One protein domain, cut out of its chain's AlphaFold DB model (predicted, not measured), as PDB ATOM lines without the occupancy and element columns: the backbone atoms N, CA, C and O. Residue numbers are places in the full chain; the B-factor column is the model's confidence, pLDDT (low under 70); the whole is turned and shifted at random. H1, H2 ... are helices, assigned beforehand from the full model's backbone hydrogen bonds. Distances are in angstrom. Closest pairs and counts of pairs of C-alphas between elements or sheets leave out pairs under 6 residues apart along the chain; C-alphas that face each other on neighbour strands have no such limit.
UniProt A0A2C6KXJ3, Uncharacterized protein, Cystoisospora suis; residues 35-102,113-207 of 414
ATOM      1  N   PRO A  35     156.448 158.697 171.562       71.38
ATOM      2  CA  PRO A  35     155.035 159.032 171.772       71.38
ATOM      3  C   PRO A  35     154.810 160.200 172.743       71.38
ATOM      4  O   PRO A  35     154.068 161.126 172.428       71.38
ATOM      5  N   ARG A  36     155.511 160.207 173.887       69.00
ATOM      6  CA  ARG A  36     155.442 161.299 174.875       69.00
ATOM      7  C   ARG A  36     155.891 162.637 174.279       69.00
ATOM      8  O   ARG A  36     155.230 163.646 174.457       69.00
ATOM      9  N   HIS A  37     156.965 162.633 173.490       73.00
ATOM     10  CA  HIS A  37     157.511 163.851 172.888       73.00
ATOM     11  C   HIS A  37     156.614 164.430 171.789       73.00
ATOM     12  O   HIS A  37     156.631 165.640 171.583       73.00
ATOM     13  N   LYS A  38     155.826 163.591 171.104       76.62
ATOM     14  CA  LYS A  38     154.796 164.042 170.155       76.62
ATOM     15  C   LYS A  38     153.697 164.818 170.872       76.62
ATOM     16  O   LYS A  38     153.335 165.903 170.431       76.62
ATOM     17  N   VAL A  39     153.205 164.269 171.984       73.06
ATOM     18  CA  VAL A  39     152.177 164.906 172.820       73.06
ATOM     19  C   VAL A  39     152.705 166.219 173.395       73.06
ATOM     20  O   VAL A  39     152.092 167.259 173.169       73.06
ATOM     21  N   ASP A  40     153.873 166.192 174.042       70.75
ATOM     22  CA  ASP A  40     154.524 167.390 174.589       70.75
ATOM     23  C   ASP A  40     154.723 168.462 173.511       70.75
ATOM     24  O   ASP A  40     154.427 169.631 173.733       70.75
ATOM     25  N   GLY A  41     155.189 168.069 172.321       74.19
ATOM     26  CA  GLY A  41     155.417 168.994 171.214       74.19
ATOM     27  C   GLY A  41     154.141 169.697 170.760       74.19
ATOM     28  O   GLY A  41     154.149 170.913 170.579       74.19
ATOM     29  N   VAL A  42     153.032 168.963 170.629       79.56
ATOM     30  CA  VAL A  42     151.729 169.541 170.255       79.56
ATOM     31  C   VAL A  42     151.196 170.464 171.354       79.56
ATOM     32  O   VAL A  42     150.757 171.573 171.056       79.56
ATOM     33  N   LEU A  43     151.273 170.053 172.621       80.25
ATOM     34  CA  LEU A  43     150.794 170.850 173.757       80.25
ATOM     35  C   LEU A  43     151.610 172.138 173.962       80.25
ATOM     36  O   LEU A  43     151.037 173.211 174.176       80.25
ATOM     37  N   ASN A  44     152.935 172.062 173.841       77.25
ATOM     38  CA  ASN A  44     153.812 173.227 173.956       77.25
ATOM     39  C   ASN A  44     153.615 174.187 172.780       77.25
ATOM     40  O   ASN A  44     153.527 175.399 172.979       77.25
ATOM     41  N   ALA A  45     153.459 173.659 171.564       80.00
ATOM     42  CA  ALA A  45     153.148 174.479 170.401       80.00
ATOM     43  C   ALA A  45     151.790 175.194 170.545       80.00
ATOM     44  O   ALA A  45     151.720 176.396 170.299       80.00
ATOM     45  N   LEU A  46     150.738 174.514 171.020       78.19
ATOM     46  CA  LEU A  46     149.440 175.151 171.303       78.19
ATOM     47  C   LEU A  46     149.543 176.249 172.366       78.19
ATOM     48  O   LEU A  46     148.901 177.294 172.244       78.19
ATOM     49  N   SER A  47     150.362 176.038 173.396       76.00
ATOM     50  CA  SER A  47     150.608 177.044 174.434       76.00
ATOM     51  C   SER A  47     151.256 178.297 173.842       76.00
ATOM     52  O   SER A  47     150.774 179.408 174.067       76.00
ATOM     53  N   LEU A  48     152.302 178.124 173.028       79.62
ATOM     54  CA  LEU A  48     152.997 179.221 172.343       79.62
ATOM     55  C   LEU A  48     152.084 179.949 171.346       79.62
ATOM     56  O   LEU A  48     152.081 181.179 171.318       79.62
ATOM     57  N   VAL A  49     151.244 179.220 170.605       82.25
ATOM     58  CA  VAL A  49     150.217 179.790 169.714       82.25
ATOM     59  C   VAL A  49     149.226 180.653 170.487       82.25
ATOM     60  O   VAL A  49     148.967 181.786 170.087       82.25
ATOM     61  N   ARG A  50     148.693 180.151 171.607       82.00
ATOM     62  CA  ARG A  50     147.753 180.900 172.452       82.00
ATOM     63  C   ARG A  50     148.383 182.189 172.977       82.00
ATOM     64  O   ARG A  50     147.741 183.235 172.940       82.00
ATOM     65  N   MET A  51     149.626 182.117 173.450       74.50
ATOM     66  CA  MET A  51     150.351 183.275 173.979       74.50
ATOM     67  C   MET A  51     150.624 184.306 172.890       74.50
ATOM     68  O   MET A  51     150.299 185.479 173.062       74.50
ATOM     69  N   LYS A  52     151.126 183.869 171.731       82.31
ATOM     70  CA  LYS A  52     151.341 184.759 170.591       82.31
ATOM     71  C   LYS A  52     150.044 185.418 170.130       82.31
ATOM     72  O   LYS A  52     150.019 186.624 169.913       82.31
ATOM     73  N   ALA A  53     148.957 184.654 170.033       79.00
ATOM     74  CA  ALA A  53     147.653 185.196 169.675       79.00
ATOM     75  C   ALA A  53     147.171 186.250 170.685       79.00
ATOM     76  O   ALA A  53     146.617 187.262 170.272       79.00
ATOM     77  N   ALA A  54     147.428 186.063 171.985       76.88
ATOM     78  CA  ALA A  54     147.080 187.042 173.013       76.88
ATOM     79  C   ALA A  54     147.853 188.363 172.853       76.88
ATOM     80  O   ALA A  54     147.229 189.421 172.891       76.88
ATOM     81  N   PHE A  55     149.168 188.309 172.603       74.38
ATOM     82  CA  PHE A  55     149.975 189.508 172.328       74.38
ATOM     83  C   PHE A  55     149.533 190.224 171.046       74.38
ATOM     84  O   PHE A  55     149.456 191.448 171.009       74.38
ATOM     85  N   LEU A  56     149.170 189.471 170.005       78.31
ATOM     86  CA  LEU A  56     148.678 190.045 168.750       78.31
ATOM     87  C   LEU A  56     147.247 190.595 168.855       78.31
ATOM     88  O   LEU A  56     146.852 191.425 168.038       78.31
ATOM     89  N   ASN A  57     146.458 190.162 169.841       75.75
ATOM     90  CA  ASN A  57     145.062 190.571 170.016       75.75
ATOM     91  C   ASN A  57     144.881 191.810 170.910       75.75
ATOM     92  O   ASN A  57     143.751 192.167 171.231       75.75
ATOM     93  N   VAL A  58     145.959 192.480 171.328       69.00
ATOM     94  CA  VAL A  58     145.851 193.711 172.124       69.00
ATOM     95  C   VAL A  58     145.377 194.864 171.234       69.00
ATOM     96  O   VAL A  58     145.914 195.089 170.144       69.00
ATOM     97  N   ASP A  59     144.351 195.581 171.689       60.12
ATOM     98  CA  ASP A  59     143.902 196.831 171.077       60.12
ATOM     99  C   ASP A  59     144.766 197.981 171.596       60.12
ATOM    100  O   ASP A  59     144.769 198.279 172.793       60.12
ATOM    101  N   LYS A  60     145.478 198.658 170.689       57.84
ATOM    102  CA  LYS A  60     146.319 199.828 171.013       57.84
ATOM    103  C   LYS A  60     145.510 200.993 171.596       57.84
ATOM    104  O   LYS A  60     146.049 201.783 172.364       57.84
ATOM    105  N   ASP A  61     144.214 201.043 171.288       52.62
ATOM    106  CA  ASP A  61     143.261 202.045 171.779       52.62
ATOM    107  C   ASP A  61     142.494 201.588 173.032       52.62
ATOM    108  O   ASP A  61     141.504 202.209 173.431       52.62
ATOM    109  N   SER A  62     142.922 200.491 173.672       53.75
ATOM    110  CA  SER A  62     142.313 200.036 174.919       53.75
ATOM    111  C   SER A  62     142.377 201.154 175.971       53.75
ATOM    112  O   SER A  62     143.463 201.657 176.274       53.75
ATOM    113  N   PRO A  63     141.251 201.518 176.615       43.81
ATOM    114  CA  PRO A  63     141.219 202.564 177.641       43.81
ATOM    115  C   PRO A  63     142.050 202.212 178.885       43.81
ATOM    116  O   PRO A  63     142.248 203.060 179.754       43.81
ATOM    117  N   ARG A  64     142.533 200.967 178.986       48.00
ATOM    118  CA  ARG A  64     143.443 200.500 180.039       48.00
ATOM    119  C   ARG A  64     144.924 200.771 179.727       48.00
ATOM    120  O   ARG A  64     145.752 200.536 180.600       48.00
ATOM    121  N   GLY A  65     145.249 201.291 178.538       48.09
ATOM    122  CA  GLY A  65     146.618 201.363 178.024       48.09
ATOM    123  C   GLY A  65     147.174 199.971 177.680       48.09
ATOM    124  O   GLY A  65     146.597 198.958 178.088       48.09
ATOM    125  N   PRO A  66     148.268 199.886 176.907       49.72
ATOM    126  CA  PRO A  66     148.943 198.615 176.687       49.72
ATOM    127  C   PRO A  66     149.556 198.122 178.009       49.72
ATOM    128  O   PRO A  66     150.085 198.910 178.796       49.72
ATOM    129  N   LEU A  67     149.456 196.813 178.269       50.59
ATOM    130  CA  LEU A  67     150.003 196.174 179.478       50.59
ATOM    131  C   LEU A  67     151.532 196.294 179.541       50.59
ATOM    132  O   LEU A  67     152.112 196.287 180.625       50.59
ATOM    133  N   TYR A  68     152.168 196.424 178.376       56.25
ATOM    134  CA  TYR A  68     153.605 196.538 178.213       56.25
ATOM    135  C   TYR A  68     153.943 197.654 177.224       56.25
ATOM    136  O   TYR A  68     153.126 198.069 176.407       56.25
ATOM    137  N   SER A  69     155.173 198.165 177.279       55.62
ATOM    138  CA  SER A  69     155.662 199.041 176.208       55.62
ATOM    139  C   SER A  69     155.717 198.273 174.884       55.62
ATOM    140  O   SER A  69     156.079 197.098 174.894       55.62
ATOM    141  N   GLU A  70     155.487 198.944 173.754       62.81
ATOM    142  CA  GLU A  70     155.574 198.346 172.407       62.81
ATOM    143  C   GLU A  70     156.900 197.593 172.174       62.81
ATOM    144  O   GLU A  70     156.931 196.533 171.555       62.81
ATOM    145  N   VAL A  71     158.007 198.089 172.738       58.81
ATOM    146  CA  VAL A  71     159.324 197.429 172.680       58.81
ATOM    147  C   VAL A  71     159.320 196.074 173.398       58.81
ATOM    148  O   VAL A  71     159.887 195.108 172.893       58.81
ATOM    149  N   ALA A  72     158.666 195.987 174.555       60.53
ATOM    150  CA  ALA A  72     158.559 194.757 175.335       60.53
ATOM    151  C   ALA A  72     157.578 193.756 174.702       60.53
ATOM    152  O   ALA A  72     157.859 192.562 174.697       60.53
ATOM    153  N   GLU A  73     156.478 194.228 174.106       64.31
ATOM    154  CA  GLU A  73     155.540 193.371 173.363       64.31
ATOM    155  C   GLU A  73     156.208 192.752 172.131       64.31
ATOM    156  O   GLU A  73     156.132 191.539 171.924       64.31
ATOM    157  N   ASN A  74     156.934 193.561 171.357       66.00
ATOM    158  CA  ASN A  74     157.703 193.074 170.213       66.00
ATOM    159  C   ASN A  74     158.802 192.097 170.652       66.00
ATOM    160  O   ASN A  74     158.966 191.047 170.037       66.00
ATOM    161  N   GLY A  75     159.500 192.389 171.757       63.44
ATOM    162  CA  GLY A  75     160.479 191.470 172.342       63.44
ATOM    163  C   GLY A  75     159.866 190.123 172.738       63.44
ATOM    164  O   GLY A  75     160.425 189.078 172.405       63.44
ATOM    165  N   ALA A  76     158.695 190.129 173.379       68.81
ATOM    166  CA  ALA A  76     157.980 188.913 173.762       68.81
ATOM    167  C   ALA A  76     157.538 188.089 172.540       68.81
ATOM    168  O   ALA A  76     157.707 186.869 172.528       68.81
ATOM    169  N   LEU A  77     157.028 188.741 171.488       72.38
ATOM    170  CA  LEU A  77     156.674 188.078 170.228       72.38
ATOM    171  C   LEU A  77     157.889 187.401 169.585       72.38
ATOM    172  O   LEU A  77     157.807 186.231 169.208       72.38
ATOM    173  N   THR A  78     159.030 188.092 169.529       70.56
ATOM    174  CA  THR A  78     160.271 187.527 168.986       70.56
ATOM    175  C   THR A  78     160.783 186.353 169.823       70.56
ATOM    176  O   THR A  78     161.178 185.332 169.263       70.56
ATOM    177  N   ILE A  79     160.715 186.430 171.156       71.81
ATOM    178  CA  ILE A  79     161.069 185.310 172.048       71.81
ATOM    179  C   ILE A  79     160.170 184.098 171.770       71.81
ATOM    180  O   ILE A  79     160.670 182.981 171.612       71.81
ATOM    181  N   ILE A  80     158.853 184.302 171.671       74.62
ATOM    182  CA  ILE A  80     157.892 183.232 171.377       74.62
ATOM    183  C   ILE A  80     158.189 182.591 170.012       74.62
ATOM    184  O   ILE A  80     158.203 181.360 169.891       74.62
ATOM    185  N   ASP A  81     158.502 183.400 169.003       80.00
ATOM    186  CA  ASP A  81     158.864 182.906 167.677       80.00
ATOM    187  C   ASP A  81     160.176 182.125 167.672       80.00
ATOM    188  O   ASP A  81     160.276 181.083 167.019       80.00
ATOM    189  N   CYS A  82     161.161 182.565 168.450       74.69
ATOM    190  CA  CYS A  82     162.413 181.846 168.643       74.69
ATOM    191  C   CYS A  82     162.221 180.518 169.379       74.69
ATOM    192  O   CYS A  82     162.854 179.519 169.017       74.69
ATOM    193  N   ARG A  83     161.290 180.441 170.343       76.88
ATOM    194  CA  ARG A  83     160.917 179.165 170.982       76.88
ATOM    195  C   ARG A  83     160.295 178.184 169.993       76.88
ATOM    196  O   ARG A  83     160.600 176.995 170.074       76.88
ATOM    197  N   MET A  84     159.493 178.675 169.048       79.25
ATOM    198  CA  MET A  84     158.884 177.872 167.979       79.25
ATOM    199  C   MET A  84     159.801 177.629 166.764       79.25
ATOM    200  O   MET A  84     159.419 176.868 165.875       79.25
ATOM    201  N   LYS A  85     160.997 178.235 166.712       83.62
ATOM    202  CA  LYS A  85     161.886 178.286 165.531       83.62
ATOM    203  C   LYS A  85     161.210 178.849 164.269       83.62
ATOM    204  O   LYS A  85     161.392 178.328 163.171       83.62
ATOM    205  N   LEU A  86     160.415 179.904 164.431       83.31
ATOM    206  CA  LEU A  86     159.830 180.654 163.316       83.31
ATOM    207  C   LEU A  86     160.749 181.774 162.814       83.31
ATOM    208  O   LEU A  86     160.667 182.135 161.644       83.31
ATOM    209  N   GLU A  87     161.602 182.305 163.692       82.88
ATOM    210  CA  GLU A  87     162.553 183.380 163.390       82.88
ATOM    211  C   GLU A  87     163.942 182.855 163.008       82.88
ATOM    212  O   GLU A  87     164.287 181.690 163.242       82.88
ATOM    213  N   THR A  88     164.752 183.725 162.396       78.31
ATOM    214  CA  THR A  88     166.106 183.352 161.967       78.31
ATOM    215  C   THR A  88     167.061 183.198 163.148       78.31
ATOM    216  O   THR A  88     166.857 183.753 164.233       78.31
ATOM    217  N   LYS A  89     168.157 182.459 162.938       74.50
ATOM    218  CA  LYS A  89     169.184 182.270 163.972       74.50
ATOM    219  C   LYS A  89     169.767 183.593 164.446       74.50
ATOM    220  O   LYS A  89     170.028 183.743 165.633       74.50
ATOM    221  N   GLU A  90     169.950 184.541 163.535       71.81
ATOM    222  CA  GLU A  90     170.515 185.857 163.818       71.81
ATOM    223  C   GLU A  90     169.600 186.661 164.741       71.81
ATOM    224  O   GLU A  90     170.081 187.242 165.713       71.81
ATOM    225  N   ILE A  91     168.289 186.655 164.477       71.38
ATOM    226  CA  ILE A  91     167.291 187.336 165.311       71.38
ATOM    227  C   ILE A  91     167.236 186.668 166.685       71.38
ATOM    228  O   ILE A  91     167.399 187.319 167.711       71.38
ATOM    229  N   CYS A  92     167.136 185.347 166.731       70.38
ATOM    230  CA  CYS A  92     167.102 184.625 167.996       70.38
ATOM    231  C   CYS A  92     168.400 184.754 168.812       70.38
ATOM    232  O   CYS A  92     168.352 184.789 170.042       70.38
ATOM    233  N   ALA A  93     169.557 184.899 168.161       66.56
ATOM    234  CA  ALA A  93     170.825 185.172 168.835       66.56
ATOM    235  C   ALA A  93     170.829 186.551 169.513       66.56
ATOM    236  O   ALA A  93     171.331 186.670 170.630       66.56
ATOM    237  N   GLN A  94     170.220 187.571 168.895       67.31
ATOM    238  CA  GLN A  94     170.059 188.900 169.508       67.31
ATOM    239  C   GLN A  94     169.210 188.854 170.787       67.31
ATOM    240  O   GLN A  94     169.414 189.668 171.684       67.31
ATOM    241  N   HIS A  95     168.315 187.871 170.888       63.75
ATOM    242  CA  HIS A  95     167.454 187.630 172.046       63.75
ATOM    243  C   HIS A  95     167.980 186.527 172.986       63.75
ATOM    244  O   HIS A  95     167.241 186.028 173.829       63.75
ATOM    245  N   GLY A  96     169.252 186.127 172.865       61.25
ATOM    246  CA  GLY A  96     169.901 185.234 173.834       61.25
ATOM    247  C   GLY A  96     169.628 183.734 173.663       61.25
ATOM    248  O   GLY A  96     169.964 182.961 174.558       61.25
ATOM    249  N   PHE A  97     169.070 183.297 172.524       57.28
ATOM    250  CA  PHE A  97     168.815 181.872 172.242       57.28
ATOM    251  C   PHE A  97     170.045 181.088 171.759       57.28
ATOM    252  O   PHE A  97     170.024 179.855 171.750       57.28
ATOM    253  N   PHE A  98     171.120 181.777 171.359       57.94
ATOM    254  CA  PHE A  98     172.338 181.154 170.841       57.94
ATOM    255  C   PHE A  98     173.588 181.766 171.479       57.94
ATOM    256  O   PHE A  98     173.820 182.970 171.406       57.94
ATOM    257  N   GLU A  99     174.420 180.920 172.087       50.06
ATOM    258  CA  GLU A  99     175.774 181.296 172.486       50.06
ATOM    259  C   GLU A  99     176.708 181.210 171.279       50.06
ATOM    260  O   GLU A  99     177.178 180.131 170.929       50.06
ATOM    261  N   GLU A 100     177.066 182.353 170.696       41.72
ATOM    262  CA  GLU A 100     178.353 182.468 170.012       41.72
ATOM    263  C   GLU A 100     178.977 183.847 170.269       41.72
ATOM    264  O   GLU A 100     178.781 184.811 169.537       41.72
ATOM    265  N   LYS A 101     179.720 183.949 171.379       39.53
ATOM    266  CA  LYS A 101     180.820 184.911 171.612       39.53
ATOM    267  C   LYS A 101     180.604 186.390 171.241       39.53
ATOM    268  O   LYS A 101     181.575 187.093 170.968       39.53
ATOM    269  N   ARG A 102     179.389 186.925 171.294       38.25
ATOM    270  CA  ARG A 102     179.179 188.378 171.338       38.25
ATOM    271  C   ARG A 102     178.175 188.710 172.419       38.25
ATOM    272  O   ARG A 102     177.022 188.998 172.146       38.25
ATOM    273  N   GLY A 113     168.939 184.008 182.394       43.06
ATOM    274  CA  GLY A 113     169.296 182.630 182.065       43.06
ATOM    275  C   GLY A 113     169.258 182.374 180.554       43.06
ATOM    276  O   GLY A 113     168.537 183.033 179.811       43.06
ATOM    277  N   ARG A 114     170.056 181.411 180.082       51.31
ATOM    278  CA  ARG A 114     170.094 181.030 178.661       51.31
ATOM    279  C   ARG A 114     168.684 180.665 178.186       51.31
ATOM    280  O   ARG A 114     168.178 179.608 178.571       51.31
ATOM    281  N   MET A 115     168.079 181.491 177.334       52.72
ATOM    282  CA  MET A 115     166.809 181.153 176.698       52.72
ATOM    283  C   MET A 115     167.043 179.981 175.744       52.72
ATOM    284  O   MET A 115     167.993 179.971 174.960       52.72
ATOM    285  N   ARG A 116     166.220 178.935 175.845       58.25
ATOM    286  CA  ARG A 116     166.330 177.747 174.991       58.25
ATOM    287  C   ARG A 116     165.099 177.631 174.110       58.25
ATOM    288  O   ARG A 116     163.971 177.786 174.576       58.25
ATOM    289  N   SER A 117     165.323 177.306 172.836       58.25
ATOM    290  CA  SER A 117     164.237 176.894 171.946       58.25
ATOM    291  C   SER A 117     163.541 175.663 172.522       58.25
ATOM    292  O   SER A 117     164.230 174.814 173.092       58.25
ATOM    293  N   ASP A 118     162.232 175.514 172.314       66.69
ATOM    294  CA  ASP A 118     161.555 174.253 172.615       66.69
ATOM    295  C   ASP A 118     161.707 173.311 171.405       66.69
ATOM    296  O   ASP A 118     161.053 173.499 170.371       66.69
ATOM    297  N   PRO A 119     162.585 172.292 171.481       69.38
ATOM    298  CA  PRO A 119     162.835 171.422 170.343       69.38
ATOM    299  C   PRO A 119     161.584 170.625 169.956       69.38
ATOM    300  O   PRO A 119     161.365 170.397 168.771       69.38
ATOM    301  N   LYS A 120     160.728 170.248 170.912       75.38
ATOM    302  CA  LYS A 120     159.539 169.429 170.643       75.38
ATOM    303  C   LYS A 120     158.446 170.265 169.981       75.38
ATOM    304  O   LYS A 120     157.880 169.832 168.976       75.38
ATOM    305  N   ALA A 121     158.198 171.473 170.492       72.31
ATOM    306  CA  ALA A 121     157.242 172.402 169.891       72.31
ATOM    307  C   ALA A 121     157.679 172.814 168.481       72.31
ATOM    308  O   ALA A 121     156.878 172.779 167.549       72.31
ATOM    309  N   SER A 122     158.967 173.130 168.301       78.94
ATOM    310  CA  SER A 122     159.497 173.504 166.985       78.94
ATOM    311  C   SER A 122     159.383 172.379 165.951       78.94
ATOM    312  O   SER A 122     159.023 172.649 164.808       78.94
ATOM    313  N   ILE A 123     159.604 171.113 166.337       81.25
ATOM    314  CA  ILE A 123     159.402 169.962 165.441       81.25
ATOM    315  C   ILE A 123     157.922 169.808 165.073       81.25
ATOM    316  O   ILE A 123     157.619 169.598 163.902       81.25
ATOM    317  N   ALA A 124     157.000 169.945 166.031       82.44
ATOM    318  CA  ALA A 124     155.563 169.856 165.760       82.44
ATOM    319  C   ALA A 124     155.088 170.961 164.798       82.44
ATOM    320  O   ALA A 124     154.399 170.673 163.817       82.44
ATOM    321  N   VAL A 125     155.511 172.209 165.028       86.12
ATOM    322  CA  VAL A 125     155.203 173.347 164.145       86.12
ATOM    323  C   VAL A 125     155.816 173.145 162.758       86.12
ATOM    324  O   VAL A 125     155.123 173.315 161.754       86.12
ATOM    325  N   ALA A 126     157.086 172.739 162.678       86.00
ATOM    326  CA  ALA A 126     157.762 172.498 161.406       86.00
ATOM    327  C   ALA A 126     157.101 171.365 160.605       86.00
ATOM    328  O   ALA A 126     156.858 171.530 159.411       86.00
ATOM    329  N   ALA A 127     156.771 170.246 161.253       86.56
ATOM    330  CA  ALA A 127     156.073 169.123 160.632       86.56
ATOM    331  C   ALA A 127     154.696 169.543 160.102       86.56
ATOM    332  O   ALA A 127     154.366 169.264 158.949       86.56
ATOM    333  N   TYR A 128     153.929 170.300 160.894       88.69
ATOM    334  CA  TYR A 128     152.637 170.819 160.449       88.69
ATOM    335  C   TYR A 128     152.772 171.745 159.232       88.69
ATOM    336  O   TYR A 128     152.072 171.563 158.237       88.69
ATOM    337  N   LYS A 129     153.723 172.694 159.255       85.12
ATOM    338  CA  LYS A 129     153.983 173.598 158.116       85.12
ATOM    339  C   LYS A 129     154.465 172.855 156.864       85.12
ATOM    340  O   LYS A 129     154.192 173.311 155.757       85.12
ATOM    341  N   LYS A 130     155.144 171.712 157.018       87.00
ATOM    342  CA  LYS A 130     155.535 170.813 155.914       87.00
ATOM    343  C   LYS A 130     154.366 169.983 155.358       87.00
ATOM    344  O   LYS A 130     154.552 169.271 154.374       87.00
ATOM    345  N   GLY A 131     153.176 170.076 155.951       84.19
ATOM    346  CA  GLY A 131     151.998 169.310 155.547       84.19
ATOM    347  C   GLY A 131     151.970 167.882 156.095       84.19
ATOM    348  O   GLY A 131     151.231 167.046 155.572       84.19
ATOM    349  N   GLU A 132     152.759 167.572 157.129       88.25
ATOM    350  CA  GLU A 132     152.651 166.284 157.812       88.25
ATOM    351  C   GLU A 132     151.300 166.173 158.537       88.25
ATOM    352  O   GLU A 132     150.847 167.094 159.218       88.25
ATOM    353  N   LYS A 133     150.666 164.999 158.438       87.62
ATOM    354  CA  LYS A 133     149.394 164.674 159.101       87.62
ATOM    355  C   LYS A 133     149.605 164.355 160.587       87.62
ATOM    356  O   LYS A 133     149.312 163.252 161.047       87.62
ATOM    357  N   ILE A 134     150.142 165.308 161.352       90.19
ATOM    358  CA  ILE A 134     150.506 165.101 162.766       90.19
ATOM    359  C   ILE A 134     149.303 164.689 163.633       90.19
ATOM    360  O   ILE A 134     149.458 163.871 164.536       90.19
ATOM    361  N   PHE A 135     148.105 165.190 163.311       89.69
ATOM    362  CA  PHE A 135     146.852 164.913 164.026       89.69
ATOM    363  C   PHE A 135     146.184 163.590 163.622       89.69
ATOM    364  O   PHE A 135     145.288 163.125 164.316       89.69
ATOM    365  N   GLU A 136     146.650 162.938 162.552       88.75
ATOM    366  CA  GLU A 136     146.242 161.568 162.195       88.75
ATOM    367  C   GLU A 136     147.182 160.520 162.817       88.75
ATOM    368  O   GLU A 136     147.027 159.319 162.598       88.75
ATOM    369  N   ASN A 137     148.192 160.947 163.585       88.81
ATOM    370  CA  ASN A 137     149.141 160.031 164.196       88.81
ATOM    371  C   ASN A 137     148.464 159.179 165.280       88.81
ATOM    372  O   ASN A 137     148.049 159.699 166.316       88.81
ATOM    373  N   GLU A 138     148.442 157.857 165.090       85.94
ATOM    374  CA  GLU A 138     147.786 156.916 166.011       85.94
ATOM    375  C   GLU A 138     148.260 157.052 167.464       85.94
ATOM    376  O   GLU A 138     147.464 156.911 168.389       85.94
ATOM    377  N   GLN A 139     149.544 157.349 167.694       82.50
ATOM    378  CA  GLN A 139     150.086 157.483 169.050       82.50
ATOM    379  C   GLN A 139     149.600 158.764 169.732       82.50
ATOM    380  O   GLN A 139     149.324 158.744 170.931       82.50
ATOM    381  N   LEU A 140     149.466 159.858 168.975       79.31
ATOM    382  CA  LEU A 140     148.914 161.119 169.468       79.31
ATOM    383  C   LEU A 140     147.419 160.965 169.775       79.31
ATOM    384  O   LEU A 140     146.990 161.281 170.884       79.31
ATOM    385  N   VAL A 141     146.661 160.389 168.835       86.06
ATOM    386  CA  VAL A 141     145.222 160.119 168.986       86.06
ATOM    387  C   VAL A 141     144.960 159.187 170.166       86.06
ATOM    388  O   VAL A 141     144.050 159.427 170.954       86.06
ATOM    389  N   LYS A 142     145.776 158.142 170.346       79.69
ATOM    390  CA  LYS A 142     145.653 157.224 171.487       79.69
ATOM    391  C   LYS A 142     145.951 157.908 172.825       79.69
ATOM    392  O   LYS A 142     145.355 157.537 173.831       79.69
ATOM    393  N   ALA A 143     146.868 158.876 172.852       74.62
ATOM    394  CA  ALA A 143     147.280 159.554 174.080       74.62
ATOM    395  C   ALA A 143     146.318 160.676 174.505       74.62
ATOM    396  O   ALA A 143     145.959 160.751 175.679       74.62
ATOM    397  N   LEU A 144     145.906 161.537 173.570       73.75
ATOM    398  CA  LEU A 144     145.000 162.662 173.837       73.75
ATOM    399  C   LEU A 144     143.522 162.266 173.724       73.75
ATOM    400  O   LEU A 144     142.661 162.877 174.346       73.75
ATOM    401  N   GLY A 145     143.216 161.232 172.946       82.75
ATOM    402  CA  GLY A 145     141.861 160.931 172.504       82.75
ATOM    403  C   GLY A 145     141.482 161.734 171.258       82.75
ATOM    404  O   GLY A 145     141.981 162.838 171.019       82.75
ATOM    405  N   GLN A 146     140.563 161.176 170.466       88.44
ATOM    406  CA  GLN A 146     140.088 161.803 169.229       88.44
ATOM    407  C   GLN A 146     139.546 163.230 169.443       88.44
ATOM    408  O   GLN A 146     140.002 164.120 168.732       88.44
ATOM    409  N   PRO A 147     138.684 163.511 170.450       88.31
ATOM    410  CA  PRO A 147     138.092 164.844 170.598       88.31
ATOM    411  C   PRO A 147     139.131 165.948 170.836       88.31
ATOM    412  O   PRO A 147     139.094 166.987 170.188       88.31
ATOM    413  N   LEU A 148     140.105 165.702 171.721       84.38
ATOM    414  CA  LEU A 148     141.179 166.659 172.004       84.38
ATOM    415  C   LEU A 148     142.131 166.815 170.813       84.38
ATOM    416  O   LEU A 148     142.658 167.899 170.576       84.38
ATOM    417  N   THR A 149     142.345 165.747 170.043       88.88
ATOM    418  CA  THR A 149     143.182 165.807 168.838       88.88
ATOM    419  C   THR A 149     142.516 166.639 167.736       88.88
ATOM    420  O   THR A 149     143.190 167.445 167.093       88.88
ATOM    421  N   ASP A 150     141.197 166.518 167.563       91.50
ATOM    422  CA  ASP A 150     140.419 167.311 166.600       91.50
ATOM    423  C   ASP A 150     140.383 168.804 166.982       91.50
ATOM    424  O   ASP A 150     140.553 169.681 166.129       91.50
ATOM    425  N   GLU A 151     140.222 169.107 168.275       90.31
ATOM    426  CA  GLU A 151     140.311 170.475 168.804       90.31
ATOM    427  C   GLU A 151     141.702 171.079 168.555       90.31
ATOM    428  O   GLU A 151     141.813 172.179 168.006       90.31
ATOM    429  N   ALA A 152     142.766 170.335 168.878       88.19
ATOM    430  CA  ALA A 152     144.145 170.745 168.620       88.19
ATOM    431  C   ALA A 152     144.392 171.022 167.127       88.19
ATOM    432  O   ALA A 152     144.975 172.053 166.779       88.19
ATOM    433  N   SER A 153     143.897 170.146 166.246       94.25
ATOM    434  CA  SER A 153     143.980 170.325 164.793       94.25
ATOM    435  C   SER A 153     143.266 171.592 164.328       94.25
ATOM    436  O   SER A 153     143.780 172.314 163.474       94.25
ATOM    437  N   THR A 154     142.093 171.880 164.894       94.06
ATOM    438  CA  THR A 154     141.299 173.068 164.553       94.06
ATOM    439  C   THR A 154     142.031 174.350 164.949       94.06
ATOM    440  O   THR A 154     142.122 175.282 164.149       94.06
ATOM    441  N   ILE A 155     142.617 174.382 166.150       88.94
ATOM    442  CA  ILE A 155     143.403 175.531 166.625       88.94
ATOM    443  C   ILE A 155     144.635 175.746 165.736       88.94
ATOM    444  O   ILE A 155     144.917 176.879 165.346       88.94
ATOM    445  N   PHE A 156     145.348 174.678 165.369       91.00
ATOM    446  CA  PHE A 156     146.514 174.765 164.485       91.00
ATOM    447  C   PHE A 156     146.164 175.258 163.079       91.00
ATOM    448  O   PHE A 156     146.873 176.101 162.528       91.00
ATOM    449  N   ALA A 157     145.073 174.757 162.497       91.88
ATOM    450  CA  ALA A 157     144.591 175.216 161.197       91.88
ATOM    451  C   ALA A 157     144.270 176.716 161.226       91.88
ATOM    452  O   ALA A 157     144.758 177.466 160.377       91.88
ATOM    453  N   LEU A 158     143.552 177.166 162.258       92.19
ATOM    454  CA  LEU A 158     143.220 178.576 162.439       92.19
ATOM    455  C   LEU A 158     144.470 179.439 162.682       92.19
ATOM    456  O   LEU A 158     144.562 180.558 162.176       92.19
ATOM    457  N   ALA A 159     145.464 178.920 163.408       89.81
ATOM    458  CA  ALA A 159     146.737 179.600 163.642       89.81
ATOM    459  C   ALA A 159     147.554 179.789 162.354       89.81
ATOM    460  O   ALA A 159     148.198 180.828 162.193       89.81
ATOM    461  N   VAL A 160     147.511 178.829 161.422       90.62
ATOM    462  CA  VAL A 160     148.106 178.988 160.082       90.62
ATOM    463  C   VAL A 160     147.340 180.019 159.266       90.62
ATOM    464  O   VAL A 160     147.955 180.943 158.741       90.62
ATOM    465  N   GLU A 161     146.014 179.900 159.188       89.88
ATOM    466  CA  GLU A 161     145.169 180.820 158.411       89.88
ATOM    467  C   GLU A 161     145.339 182.275 158.869       89.88
ATOM    468  O   GLU A 161     145.432 183.196 158.059       89.88
ATOM    469  N   THR A 162     145.457 182.474 160.179       87.88
ATOM    470  CA  THR A 162     145.622 183.797 160.796       87.88
ATOM    471  C   THR A 162     147.069 184.301 160.716       87.88
ATOM    472  O   THR A 162     147.330 185.464 161.005       87.88
ATOM    473  N   GLY A 163     148.032 183.464 160.313       87.75
ATOM    474  CA  GLY A 163     149.455 183.817 160.258       87.75
ATOM    475  C   GLY A 163     150.147 183.883 161.621       87.75
ATOM    476  O   GLY A 163     151.196 184.509 161.754       87.75
ATOM    477  N   VAL A 164     149.574 183.267 162.658       87.00
ATOM    478  CA  VAL A 164     150.191 183.185 163.994       87.00
ATOM    479  C   VAL A 164     151.445 182.307 163.952       87.00
ATOM    480  O   VAL A 164     152.403 182.562 164.676       87.00
ATOM    481  N   LEU A 165     151.485 181.314 163.062       88.81
ATOM    482  CA  LEU A 165     152.671 180.481 162.819       88.81
ATOM    483  C   LEU A 165     153.659 181.081 161.798       88.81
ATOM    484  O   LEU A 165     154.570 180.383 161.339       88.81
ATOM    485  N   ASP A 166     153.496 182.354 161.432       87.75
ATOM    486  CA  ASP A 166     154.480 183.121 160.658       87.75
ATOM    487  C   ASP A 166     155.333 183.974 161.602       87.75
ATOM    488  O   ASP A 166     154.808 184.424 162.618       87.75
ATOM    489  N   PRO A 167     156.618 184.225 161.308       80.62
ATOM    490  CA  PRO A 167     157.454 185.093 162.139       80.62
ATOM    491  C   PRO A 167     156.808 186.472 162.341       80.62
ATOM    492  O   PRO A 167     156.232 187.029 161.408       80.62
ATOM    493  N   SER A 168     156.881 187.032 163.547       72.75
ATOM    494  CA  SER A 168     156.308 188.347 163.885       72.75
ATOM    495  C   SER A 168     156.902 189.474 163.046       72.75
ATOM    496  O   SER A 168     156.201 190.430 162.726       72.75
ATOM    497  N   SER A 169     158.144 189.327 162.579       62.28
ATOM    498  CA  SER A 169     158.748 190.240 161.603       62.28
ATOM    499  C   SER A 169     158.011 190.302 160.253       62.28
ATOM    500  O   SER A 169     158.199 191.256 159.498       62.28
ATOM    501  N   SER A 170     157.161 189.318 159.935       71.12
ATOM    502  CA  SER A 170     156.490 189.216 158.631       71.12
ATOM    503  C   SER A 170     155.194 190.015 158.500       71.12
ATOM    504  O   SER A 170     154.787 190.294 157.371       71.12
ATOM    505  N   LYS A 171     154.536 190.376 159.610       72.25
ATOM    506  CA  LYS A 171     153.232 191.061 159.611       72.25
ATOM    507  C   LYS A 171     153.146 192.053 160.758       72.25
ATOM    508  O   LYS A 171     153.569 191.765 161.875       72.25
ATOM    509  N   LYS A 172     152.542 193.214 160.509       69.62
ATOM    510  CA  LYS A 172     152.257 194.165 161.595       69.62
ATOM    511  C   LYS A 172     151.097 193.647 162.457       69.62
ATOM    512  O   LYS A 172     150.181 193.040 161.909       69.62
ATOM    513  N   PRO A 173     151.054 193.947 163.770       69.06
ATOM    514  CA  PRO A 173     149.951 193.530 164.648       69.06
ATOM    515  C   PRO A 173     148.553 193.925 164.138       69.06
ATOM    516  O   PRO A 173     147.582 193.208 164.360       69.06
ATOM    517  N   ASP A 174     148.461 195.042 163.413       70.88
ATOM    518  CA  ASP A 174     147.206 195.585 162.881       70.88
ATOM    519  C   ASP A 174     146.739 194.869 161.592       70.88
ATOM    520  O   ASP A 174     145.614 195.069 161.144       70.88
ATOM    521  N   GLU A 175     147.583 194.022 160.991       80.00
ATOM    522  CA  GLU A 175     147.268 193.235 159.785       80.00
ATOM    523  C   GLU A 175     146.618 191.882 160.117       80.00
ATOM    524  O   GLU A 175     146.126 191.185 159.226       80.00
ATOM    525  N   TYR A 176     146.603 191.498 161.395       82.75
ATOM    526  CA  TYR A 176     145.987 190.257 161.843       82.75
ATOM    527  C   TYR A 176     144.469 190.393 161.962       82.75
ATOM    528  O   TYR A 176     143.942 191.383 162.471       82.75
ATOM    529  N   ASN A 177     143.748 189.341 161.568       86.75
ATOM    530  CA  ASN A 177     142.315 189.256 161.818       86.75
ATOM    531  C   ASN A 177     142.055 189.054 163.324       86.75
ATOM    532  O   ASN A 177     142.200 187.945 163.844       86.75
ATOM    533  N   LYS A 178     141.651 190.128 164.014       85.81
ATOM    534  CA  LYS A 178     141.359 190.143 165.459       85.81
ATOM    535  C   LYS A 178     140.255 189.160 165.857       85.81
ATOM    536  O   LYS A 178     140.343 188.551 166.919       85.81
ATOM    537  N   GLU A 179     139.259 188.931 165.000       87.44
ATOM    538  CA  GLU A 179     138.203 187.944 165.270       87.44
ATOM    539  C   GLU A 179     138.778 186.526 165.314       87.44
ATOM    540  O   GLU A 179     138.490 185.762 166.238       87.44
ATOM    541  N   ASN A 180     139.661 186.195 164.369       88.50
ATOM    542  CA  ASN A 180     140.334 184.901 164.358       88.50
ATOM    543  C   ASN A 180     141.308 184.758 165.535       88.50
ATOM    544  O   ASN A 180     141.375 183.689 166.136       88.50
ATOM    545  N   LEU A 181     142.026 185.820 165.916       84.25
ATOM    546  CA  LEU A 181     142.895 185.809 167.100       84.25
ATOM    547  C   LEU A 181     142.100 185.576 168.395       84.25
ATOM    548  O   LEU A 181     142.491 184.748 169.224       84.25
ATOM    549  N   ALA A 182     140.956 186.246 168.548       84.62
ATOM    550  CA  ALA A 182     140.047 186.025 169.668       84.62
ATOM    551  C   ALA A 182     139.485 184.592 169.667       84.62
ATOM    552  O   ALA A 182     139.399 183.958 170.723       84.62
ATOM    553  N   LEU A 183     139.159 184.051 168.489       86.06
ATOM    554  CA  LEU A 183     138.692 182.675 168.333       86.06
ATOM    555  C   LEU A 183     139.776 181.650 168.703       86.06
ATOM    556  O   LEU A 183     139.474 180.709 169.435       86.06
ATOM    557  N   ILE A 184     141.035 181.853 168.291       82.81
ATOM    558  CA  ILE A 184     142.181 181.032 168.727       82.81
ATOM    559  C   ILE A 184     142.277 181.046 170.254       82.81
ATOM    560  O   ILE A 184     142.400 179.987 170.872       82.81
ATOM    561  N   GLY A 185     142.188 182.227 170.874       78.81
ATOM    562  CA  GLY A 185     142.227 182.369 172.330       78.81
ATOM    563  C   GLY A 185     141.097 181.612 173.033       78.81
ATOM    564  O   GLY A 185     141.343 180.915 174.025       78.81
ATOM    565  N   LYS A 186     139.873 181.696 172.498       81.31
ATOM    566  CA  LYS A 186     138.699 180.988 173.020       81.31
ATOM    567  C   LYS A 186     138.847 179.470 172.897       81.31
ATOM    568  O   LYS A 186     138.793 178.787 173.915       81.31
ATOM    569  N   LEU A 187     139.097 178.962 171.689       82.25
ATOM    570  CA  LEU A 187     139.245 177.524 171.430       82.25
ATOM    571  C   LEU A 187     140.398 176.925 172.236       82.25
ATOM    572  O   LEU A 187     140.258 175.856 172.817       82.25
ATOM    573  N   SER A 188     141.518 177.645 172.346       80.75
ATOM    574  CA  SER A 188     142.642 177.208 173.179       80.75
ATOM    575  C   SER A 188     142.251 177.113 174.652       80.75
ATOM    576  O   SER A 188     142.662 176.183 175.335       80.75
ATOM    577  N   SER A 189     141.459 178.059 175.164       79.50
ATOM    578  CA  SER A 189     141.003 178.028 176.559       79.50
ATOM    579  C   SER A 189     140.065 176.841 176.812       79.50
ATOM    580  O   SER A 189     140.272 176.106 177.775       79.50
ATOM    581  N   GLU A 190     139.112 176.603 175.908       82.69
ATOM    582  CA  GLU A 190     138.201 175.449 175.963       82.69
ATOM    583  C   GLU A 190     138.967 174.116 175.923       82.69
ATOM    584  O   GLU A 190     138.724 173.242 176.758       82.69
ATOM    585  N   PHE A 191     139.956 173.998 175.034       81.25
ATOM    586  CA  PHE A 191     140.847 172.840 174.938       81.25
ATOM    587  C   PHE A 191     141.578 172.552 176.260       81.25
ATOM    588  O   PHE A 191     141.575 171.422 176.759       81.25
ATOM    589  N   TRP A 192     142.168 173.577 176.886       80.50
ATOM    590  CA  TRP A 192     142.852 173.411 178.174       80.50
ATOM    591  C   TRP A 192     141.888 173.039 179.305       80.50
ATOM    592  O   TRP A 192     142.242 172.237 180.174       80.50
ATOM    593  N   ASP A 193     140.658 173.547 179.285       76.38
ATOM    594  CA  ASP A 193     139.625 173.153 180.242       76.38
ATOM    595  C   ASP A 193     139.156 171.706 180.027       76.38
ATOM    596  O   ASP A 193     138.872 170.995 181.000       76.38
ATOM    597  N   HIS A 194     139.106 171.230 178.781       79.56
ATOM    598  CA  HIS A 194     138.854 169.823 178.465       79.56
ATOM    599  C   HIS A 194     139.967 168.914 178.984       79.56
ATOM    600  O   HIS A 194     139.664 167.911 179.638       79.56
ATOM    601  N   ILE A 195     141.235 169.294 178.802       76.25
ATOM    602  CA  ILE A 195     142.380 168.567 179.372       76.25
ATOM    603  C   ILE A 195     142.273 168.497 180.897       76.25
ATOM    604  O   ILE A 195     142.322 167.404 181.470       76.25
ATOM    605  N   LYS A 196     142.058 169.635 181.571       75.75
ATOM    606  CA  LYS A 196     141.909 169.684 183.037       75.75
ATOM    607  C   LYS A 196     140.785 168.766 183.523       75.75
ATOM    608  O   LYS A 196     140.963 168.021 184.489       75.75
ATOM    609  N   ARG A 197     139.631 168.780 182.844       76.31
ATOM    610  CA  ARG A 197     138.493 167.905 183.171       76.31
ATOM    611  C   ARG A 197     138.813 166.427 182.959       76.31
ATOM    612  O   ARG A 197     138.483 165.626 183.834       76.31
ATOM    613  N   ALA A 198     139.464 166.068 181.854       72.69
ATOM    614  CA  ALA A 198     139.853 164.690 181.558       72.69
ATOM    615  C   ALA A 198     140.815 164.134 182.621       72.69
ATOM    616  O   ALA A 198     140.617 163.030 183.135       72.69
ATOM    617  N   ILE A 199     141.800 164.941 183.019       71.06
ATOM    618  CA  ILE A 199     142.751 164.611 184.081       71.06
ATOM    619  C   ILE A 199     142.014 164.413 185.416       71.06
ATOM    620  O   ILE A 199     142.150 163.367 186.058       71.06
ATOM    621  N   LYS A 200     141.162 165.369 185.811       70.56
ATOM    622  CA  LYS A 200     140.396 165.304 187.067       70.56
ATOM    623  C   LYS A 200     139.472 164.084 187.135       70.56
ATOM    624  O   LYS A 200     139.408 163.423 188.172       70.56
ATOM    625  N   ALA A 201     138.777 163.762 186.043       70.44
ATOM    626  CA  ALA A 201     137.886 162.603 185.972       70.44
ATOM    627  C   ALA A 201     138.646 161.285 186.188       70.44
ATOM    628  O   ALA A 201     138.167 160.393 186.892       70.44
ATOM    629  N   LYS A 202     139.860 161.180 185.640       65.06
ATOM    630  CA  LYS A 202     140.707 160.000 185.794       65.06
ATOM    631  C   LYS A 202     141.223 159.835 187.224       65.06
ATOM    632  O   LYS A 202     141.120 158.744 187.782       65.06
ATOM    633  N   TYR A 203     141.695 160.912 187.852       60.62
ATOM    634  CA  TYR A 203     142.119 160.869 189.256       60.62
ATOM    635  C   TYR A 203     140.958 160.550 190.204       60.62
ATOM    636  O   TYR A 203     141.101 159.706 191.087       60.62
ATOM    637  N   SER A 204     139.777 161.129 189.975       60.44
ATOM    638  CA  SER A 204     138.577 160.807 190.759       60.44
ATOM    639  C   SER A 204     138.181 159.330 190.639       60.44
ATOM    640  O   SER A 204     137.697 158.745 191.609       60.44
ATOM    641  N   LYS A 205     138.406 158.708 189.475       56.88
ATOM    642  CA  LYS A 205     138.163 157.277 189.254       56.88
ATOM    643  C   LYS A 205     139.203 156.406 189.975       56.88
ATOM    644  O   LYS A 205     138.822 155.430 190.613       56.88
ATOM    645  N   HIS A 206     140.482 156.787 189.969       49.38
ATOM    646  CA  HIS A 206     141.527 156.064 190.713       49.38
ATOM    647  C   HIS A 206     141.351 156.136 192.239       49.38
ATOM    648  O   HIS A 206     141.635 155.157 192.928       49.38
ATOM    649  N   VAL A 207     140.824 157.242 192.778       49.66
ATOM    650  CA  VAL A 207     140.523 157.365 194.219       49.66
ATOM    651  C   VAL A 207     139.313 156.509 194.625       49.66
ATOM    652  O   VAL A 207     139.284 155.986 195.736       49.66
TER     653      VAL A 207
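Overview. This is residues 35 to 102 and 113 to 207 of the 414 residues of an uncharacterized protein of Cystoisospora suis (UniProt A0A2C6KXJ3). H1 runs through the middle of an all-helix body: the hairpin of H6 and H7 packs on it to make a three-helix bundle, H2 folds back beside it, and H4 crosses it. The end of H7, residues 199 to 207, sticks out. The printed part has 163 residues with seven named helices, H1 to H7 in order, and no named strand. It is compact, with a radius of gyration of the C-alphas of 16.9 A, and spans 49 by 43 by 34 A.

Arrangement. H1, residues 35 to 56, is the hub and touches five helices. With residues 45 to 55 alone it touches H2, residues 70 to 84, in a hairpin at a shallow tilt of 17 degrees; the closest C-alphas, of Lys 52 and Leu 77, are 6.3 A apart. H3, residues 89 to 94, touches H2, closest at the C-alphas of Cys 92 and Cys 82, 5.5 A. H4, residues 119 to 129, is about perpendicular to H1 at 77 degrees, its Ala 121 C-alpha 4.1 A from that of Gly 41, the closest pair. H5, residues 138 to 144, touches residues 35 to 39 of H1 alone, with the C-alphas of Gln 139 and Pro 35 closest at 5.9 A. H6, residues 146 to 161, and H7, residues 178 to 207, form a hairpin at 20 degrees, closest at the C-alphas of Ile 155 and Ile 184, 6.0 A. In each of the seven helices every O i to N i+4 pair is within hydrogen-bond range.

Along the chain. H1 begins at C-alpha 35 (155.035, 159.032, 171.772) and is 31.8 A long. H7, 43.6 A, ends at C-alpha 207 (140.523, 157.365, 194.219).

Size, cuts and confidence. Residues 103 to 112 are not printed, a gap of 15.7 A between C-alphas 102 and 113. The links H1 to H2 and H6 to H7 are long. Confidence is low at 46 residues, among them 58 to 76 and 93 to 102.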